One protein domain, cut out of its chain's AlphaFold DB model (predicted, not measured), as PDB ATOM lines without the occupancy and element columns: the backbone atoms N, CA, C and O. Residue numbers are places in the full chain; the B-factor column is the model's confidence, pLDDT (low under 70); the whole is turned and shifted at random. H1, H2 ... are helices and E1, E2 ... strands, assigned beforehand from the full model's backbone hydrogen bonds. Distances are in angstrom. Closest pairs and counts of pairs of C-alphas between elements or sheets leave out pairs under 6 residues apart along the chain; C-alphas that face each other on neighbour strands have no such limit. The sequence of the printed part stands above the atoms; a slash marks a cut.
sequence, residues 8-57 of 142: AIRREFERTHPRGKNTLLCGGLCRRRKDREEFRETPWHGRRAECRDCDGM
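This is residues 8 to 57 of the 142 residues of an uncharacterized protein of Streptomyces antibioticus (UniProt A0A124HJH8). Little regular structure is present: a small two-stranded hairpin, E1 and E2, lies between a short helix, H1, at one end and the long looping stretch of residues 36 to 57 towards the other. The printed part has 50 residues, with one named helix followed by two named strands, antiparallel in the order E1 - E2. The class is mixed, with only 15 residues in named elements. The whole is compact, with a radius of gyration of the C-alphas of 11.1 A, yet elongated, spanning 31 by 19 by 16 A.

H1, residues 8 to 16, runs 12.2 A from C-alpha 8 at (162.405, 201.611, 190.135). E1 is residues 23 to 25, 6.8 A. E2 is residues 33 to 35, 7.1 A, ending at C-alpha 35 at (169.051, 219.231, 186.443).

E1 and E2 form an antiparallel hairpin at 140 degrees; N 24 and O 34 are within hydrogen-bond range at 2.9 A. H1 and E2 are apart. In H1 every O i to N i+4 pair is within range.

The C-alphas of Ala 8 and His 45, the two farthest apart, are 33.1 A apart. The printed part has no cut, and both links are short. Residues 18 to 21 and 42 to 47 have pLDDT under 70.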
ATOM      1  N   ALA A   8     160.957 201.645 189.926       81.94
ATOM      2  CA  ALA A   8     162.405 201.611 190.135       81.94
ATOM      3  C   ALA A   8     163.125 202.763 189.426       81.94
ATOM      4  O   ALA A   8     163.899 203.478 190.060       81.94
ATOM      5  N   ILE A   9     162.806 202.994 188.150       78.69
ATOM      6  CA  ILE A   9     163.373 204.096 187.364       78.69
ATOM      7  C   ILE A   9     163.002 205.448 187.987       78.69
ATOM      8  O   ILE A   9     163.857 206.323 188.115       78.69
ATOM      9  N   ARG A  10     161.742 205.629 188.404       75.94
ATOM     10  CA  ARG A  10     161.278 206.881 189.017       75.94
ATOM     11  C   ARG A  10     161.957 207.135 190.365       75.94
ATOM     12  O   ARG A  10     162.405 208.247 190.616       75.94
ATOM     13  N   ARG A  11     162.111 206.100 191.191       79.69
ATOM     14  CA  ARG A  11     162.751 206.182 192.510       79.69
ATOM     15  C   ARG A  11     164.255 206.435 192.414       79.69
ATOM     16  O   ARG A  11     164.805 207.204 193.196       79.69
ATOM     17  N   GLU A  12     164.927 205.823 191.442       79.62
ATOM     18  CA  GLU A  12     166.339 206.092 191.155       79.62
ATOM     19  C   GLU A  12     166.544 207.510 190.609       79.62
ATOM     20  O   GLU A  12     167.492 208.198 191.002       79.62
ATOM     21  N   PHE A  13     165.618 207.987 189.775       75.69
ATOM     22  CA  PHE A  13     165.602 209.370 189.308       75.69
ATOM     23  C   PHE A  13     165.418 210.363 190.465       75.69
ATOM     24  O   PHE A  13     166.209 211.289 190.598       75.69
ATOM     25  N   GLU A  14     164.445 210.145 191.351       77.88
ATOM     26  CA  GLU A  14     164.227 210.979 192.544       77.88
ATOM     27  C   GLU A  14     165.428 210.961 193.504       77.88
ATOM     28  O   GLU A  14     165.762 211.989 194.090       77.88
ATOM     29  N   ARG A  15     166.122 209.819 193.626       76.94
ATOM     30  CA  ARG A  15     167.352 209.698 194.427       76.94
ATOM     31  C   ARG A  15     168.507 210.511 193.846       76.94
ATOM     32  O   ARG A  15     169.281 211.097 194.594       76.94
ATOM     33  N   THR A  16     168.655 210.489 192.525       73.31
ATOM     34  CA  THR A  16     169.744 211.183 191.820       73.31
ATOM     35  C   THR A  16     169.458 212.669 191.621       73.31
ATOM     36  O   THR A  16     170.399 213.451 191.571       73.31
ATOM     37  N   HIS A  17     168.182 213.062 191.581       71.88
ATOM     38  CA  HIS A  17     167.725 214.432 191.347       71.88
ATOM     39  C   HIS A  17     166.782 214.875 192.485       71.88
ATOM     40  O   HIS A  17     165.563 214.971 192.290       71.88
ATOM     41  N   PRO A  18     167.312 215.190 193.687       66.69
ATOM     42  CA  PRO A  18     166.504 215.526 194.867       66.69
ATOM     43  C   PRO A  18     165.622 216.776 194.683       66.69
ATOM     44  O   PRO A  18     164.710 217.023 195.469       66.69
ATOM     45  N   ARG A  19     165.851 217.564 193.622       63.34
ATOM     46  CA  ARG A  19     165.063 218.747 193.244       63.34
ATOM     47  C   ARG A  19     164.101 218.490 192.078       63.34
ATOM     48  O   ARG A  19     163.766 219.441 191.381       63.34
ATOM     49  N   GLY A  20     163.638 217.252 191.868       62.69
ATOM     50  CA  GLY A  20     162.954 216.733 190.663       62.69
ATOM     51  C   GLY A  20     161.963 217.638 189.897       62.69
ATOM     52  O   GLY A  20     161.810 217.468 188.686       62.69
ATOM     53  N   LYS A  21     161.346 218.643 190.540       65.12
ATOM     54  CA  LYS A  21     160.519 219.690 189.901       65.12
ATOM     55  C   LYS A  21     161.304 220.668 189.004       65.12
ATOM     56  O   LYS A  21     160.714 221.233 188.091       65.12
ATOM     57  N   ASN A  22     162.610 220.832 189.217       71.56
ATOM     58  CA  ASN A  22     163.491 221.734 188.458       71.56
ATOM     59  C   ASN A  22     164.305 221.014 187.370       71.56
ATOM     60  O   ASN A  22     165.314 221.543 186.900       71.56
ATOM     61  N   THR A  23     163.890 219.809 186.978       78.50
ATOM     62  CA  THR A  23     164.555 219.058 185.909       78.50
ATOM     63  C   THR A  23     163.977 219.433 184.550       78.50
ATOM     64  O   THR A  23     162.759 219.510 184.368       78.50
ATOM     65  N   LEU A  24     164.855 219.660 183.579       79.81
ATOM     66  CA  LEU A  24     164.494 219.949 182.195       79.81
ATOM     67  C   LEU A  24     164.756 218.707 181.341       79.81
ATOM     68  O   LEU A  24     165.721 217.973 181.561       79.81
ATOM     69  N   LEU A  25     163.884 218.451 180.366       82.62
ATOM     70  CA  LEU A  25     164.125 217.412 179.368       82.62
ATOM     71  C   LEU A  25     165.083 217.961 178.311       82.62
ATOM     72  O   LEU A  25     164.766 218.953 177.654       82.62
ATOM     73  N   CYS A  26     166.226 217.303 178.125       83.81
ATOM     74  CA  CYS A  26     167.124 217.634 177.029       83.81
ATOM     75  C   CYS A  26     166.476 217.255 175.686       83.81
ATOM     76  O   CYS A  26     166.113 216.100 175.466       83.81
ATOM     77  N   GLY A  27     166.337 218.232 174.791       79.19
ATOM     78  CA  GLY A  27     165.874 218.060 173.414       79.19
ATOM     79  C   GLY A  27     166.963 217.601 172.438       79.19
ATOM     80  O   GLY A  27     166.639 217.316 171.285       79.19
ATOM     81  N   GLY A  28     168.216 217.534 172.902       77.31
ATOM     82  CA  GLY A  28     169.358 216.987 172.173       77.31
ATOM     83  C   GLY A  28     169.426 215.455 172.220       77.31
ATOM     84  O   GLY A  28     168.431 214.766 172.462       77.31
ATOM     85  N   LEU A  29     170.621 214.906 172.003       75.62
ATOM     86  CA  LEU A  29     170.843 213.469 171.791       75.62
ATOM     87  C   LEU A  29     170.510 212.594 172.997       75.62
ATOM     88  O   LEU A  29     169.943 211.514 172.849       75.62
ATOM     89  N   CYS A  30     170.831 213.052 174.207       78.50
ATOM     90  CA  CYS A  30     170.673 212.208 175.384       78.50
ATOM     91  C   CYS A  30     169.200 211.939 175.731       78.50
ATOM     92  O   CYS A  30     168.938 210.952 176.414       78.50
ATOM     93  N   ARG A  31     168.256 212.791 175.282       79.44
ATOM     94  CA  ARG A  31     166.801 212.728 175.556       79.44
ATOM     95  C   ARG A  31     166.442 212.378 177.006       79.44
ATOM     96  O   ARG A  31     165.423 211.745 177.283       79.44
ATOM     97  N   ARG A  32     167.296 212.784 177.945       81.69
ATOM     98  CA  ARG A  32     167.165 212.521 179.380       81.69
ATOM     99  C   ARG A  32     166.718 213.780 180.105       81.69
ATOM    100  O   ARG A  32     167.009 214.897 179.672       81.69
ATOM    101  N   ARG A  33     166.004 213.587 181.215       82.50
ATOM    102  CA  ARG A  33     165.772 214.656 182.188       82.50
ATOM    103  C   ARG A  33     167.066 214.898 182.949       82.50
ATOM    104  O   ARG A  33     167.689 213.937 183.389       82.50
ATOM    105  N   LYS A  34     167.446 216.162 183.053       83.50
ATOM    106  CA  LYS A  34     168.673 216.622 183.693       83.50
ATOM    107  C   LYS A  34     168.356 217.801 184.606       83.50
ATOM    108  O   LYS A  34     167.351 218.491 184.393       83.50
ATOM    109  N   ASP A  35     169.196 218.046 185.601       82.81
ATOM    110  CA  ASP A  35     169.051 219.231 186.443       82.81
ATOM    111  C   ASP A  35     169.281 220.513 185.639       82.81
ATOM    112  O   ASP A  35     170.054 220.545 184.682       82.81
ATOM    113  N   ARG A  36     168.609 221.603 186.027       78.75
ATOM    114  CA  ARG A  36     168.715 222.903 185.340       78.75
ATOM    115  C   ARG A  36     170.153 223.431 185.254       78.75
ATOM    116  O   ARG A  36     170.479 224.135 184.305       78.75
ATOM    117  N   GLU A  37     171.003 223.077 186.212       80.44
ATOM    118  CA  GLU A  37     172.422 223.459 186.265       80.44
ATOM    119  C   GLU A  37     173.244 222.825 185.124       80.44
ATOM    120  O   GLU A  37     174.265 223.377 184.708       80.44
ATOM    121  N   GLU A  38     172.769 221.714 184.549       81.44
ATOM    122  CA  GLU A  38     173.394 221.042 183.404       81.44
ATOM    123  C   GLU A  38     173.071 221.694 182.053       81.44
ATOM    124  O   GLU A  38     173.531 221.224 181.011       81.44
ATOM    125  N   PHE A  39     172.305 222.782 182.044       83.75
ATOM    126  CA  PHE A  39     172.012 223.573 180.852       83.75
ATOM    127  C   PHE A  39     172.829 224.868 180.902       83.75
ATOM    128  O   PHE A  39     173.104 225.413 181.973       83.75
ATOM    129  N   ARG A  40     173.308 225.323 179.741       73.88
ATOM    130  CA  ARG A  40     174.156 226.524 179.633       73.88
ATOM    131  C   ARG A  40     173.345 227.807 179.792       73.88
ATOM    132  O   ARG A  40     173.755 228.711 180.507       73.88
ATOM    133  N   GLU A  41     172.169 227.834 179.177       70.00
ATOM    134  CA  GLU A  41     171.189 228.906 179.297       70.00
ATOM    135  C   GLU A  41     169.859 228.351 179.798       70.00
ATOM    136  O   GLU A  41     169.502 227.198 179.531       70.00
ATOM    137  N   THR A  42     169.095 229.185 180.510       65.50
ATOM    138  CA  THR A  42     167.690 228.850 180.745       65.50
ATOM    139  C   THR A  42     166.982 228.928 179.391       65.50
ATOM    140  O   THR A  42     167.043 229.990 178.774       65.50
ATOM    141  N   PRO A  43     166.318 227.867 178.905       62.75
ATOM    142  CA  PRO A  43     165.608 227.920 177.634       62.75
ATOM    143  C   PRO A  43     164.455 228.928 177.738       62.75
ATOM    144  O   PRO A  43     163.435 228.659 178.373       62.75
ATOM    145  N   TRP A  44     164.624 230.104 177.138       56.66
ATOM    146  CA  TRP A  44     163.552 231.084 176.976       56.66
ATOM    147  C   TRP A  44     162.748 230.764 175.708       56.66
ATOM    148  O   TRP A  44     163.310 230.355 174.693       56.66
ATOM    149  N   HIS A  45     161.424 230.907 175.813       48.16
ATOM    150  CA  HIS A  45     160.389 230.820 174.770       48.16
ATOM    151  C   HIS A  45     160.760 230.070 173.468       48.16
ATOM    152  O   HIS A  45     161.311 230.633 172.526       48.16
ATOM    153  N   GLY A  46     160.362 228.794 173.379       59.22
ATOM    154  CA  GLY A  46     160.235 228.055 172.112       59.22
ATOM    155  C   GLY A  46     161.488 227.349 171.580       59.22
ATOM    156  O   GLY A  46     161.357 226.506 170.694       59.22
ATOM    157  N   ARG A  47     162.688 227.609 172.120       68.62
ATOM    158  CA  ARG A  47     163.888 226.828 171.765       68.62
ATOM    159  C   ARG A  47     163.951 225.512 172.539       68.62
ATOM    160  O   ARG A  47     163.607 225.452 173.719       68.62
ATOM    161  N   ARG A  48     164.415 224.451 171.872       71.25
ATOM    162  CA  ARG A  48     164.708 223.170 172.531       71.25
ATOM    163  C   ARG A  48     165.866 223.370 173.510       71.25
ATOM    164  O   ARG A  48     166.882 223.948 173.149       71.25
ATOM    165  N   ALA A  49     165.696 222.896 174.740       77.88
ATOM    166  CA  ALA A  49     166.735 222.945 175.758       77.88
ATOM    167  C   ALA A  49     167.768 221.844 175.495       77.88
ATOM    168  O   ALA A  49     167.416 220.666 175.526       77.88
ATOM    169  N   GLU A  50     169.027 222.193 175.261       83.38
ATOM    170  CA  GLU A  50     170.117 221.223 175.114       83.38
ATOM    171  C   GLU A  50     171.011 221.265 176.355       83.38
ATOM    172  O   GLU A  50     171.418 222.334 176.811       83.38
ATOM    173  N   CYS A  51     171.269 220.101 176.960       84.31
ATOM    174  CA  CYS A  51     172.223 220.020 178.065       84.31
ATOM    175  C   CYS A  51     173.637 220.306 177.550       84.31
ATOM    176  O   CYS A  51     173.912 220.075 176.377       84.31
ATOM    177  N   ARG A  52     174.556 220.705 178.431       84.12
ATOM    178  CA  ARG A  52     175.957 221.019 178.095       84.12
ATOM    179  C   ARG A  52     176.662 219.934 177.273       84.12
ATOM    180  O   ARG A  52     177.482 220.269 176.434       84.12
ATOM    181  N   ASP A  53     176.315 218.664 177.485       81.00
ATOM    182  CA  ASP A  53     176.894 217.541 176.729       81.00
ATOM    183  C   ASP A  53     176.348 217.415 175.298       81.00
ATOM    184  O   ASP A  53     176.977 216.805 174.443       81.00
ATOM    185  N   CYS A  54     175.128 217.901 175.057       79.50
ATOM    186  CA  CYS A  54     174.460 217.843 173.755       79.50
ATOM    187  C   CYS A  54     174.575 219.163 172.990       79.50
ATOM    188  O   CYS A  54     174.433 219.150 171.772       79.50
ATOM    189  N   ASP A  55     174.826 220.267 173.693       78.38
ATOM    190  CA  ASP A  55     175.005 221.599 173.123       78.38
ATOM    191  C   ASP A  55     176.180 221.593 172.132       78.38
ATOM    192  O   ASP A  55     177.334 221.366 172.502       78.38
ATOM    193  N   GLY A  56     175.875 221.804 170.850       73.56
ATOM    194  CA  GLY A  56     176.860 221.819 169.767       73.56
ATOM    195  C   GLY A  56     177.248 220.447 169.199       73.56
ATOM    196  O   GLY A  56     178.055 220.402 168.269       73.56
ATOM    197  N   MET A  57     176.664 219.347 169.691       73.25
ATOM    198  CA  MET A  57     176.861 218.016 169.104       73.25
ATOM    199  C   MET A  57     176.188 217.931 167.736       73.25
ATOM    200  O   MET A  57     174.979 218.134 167.597       73.25
TER     201      MET A  57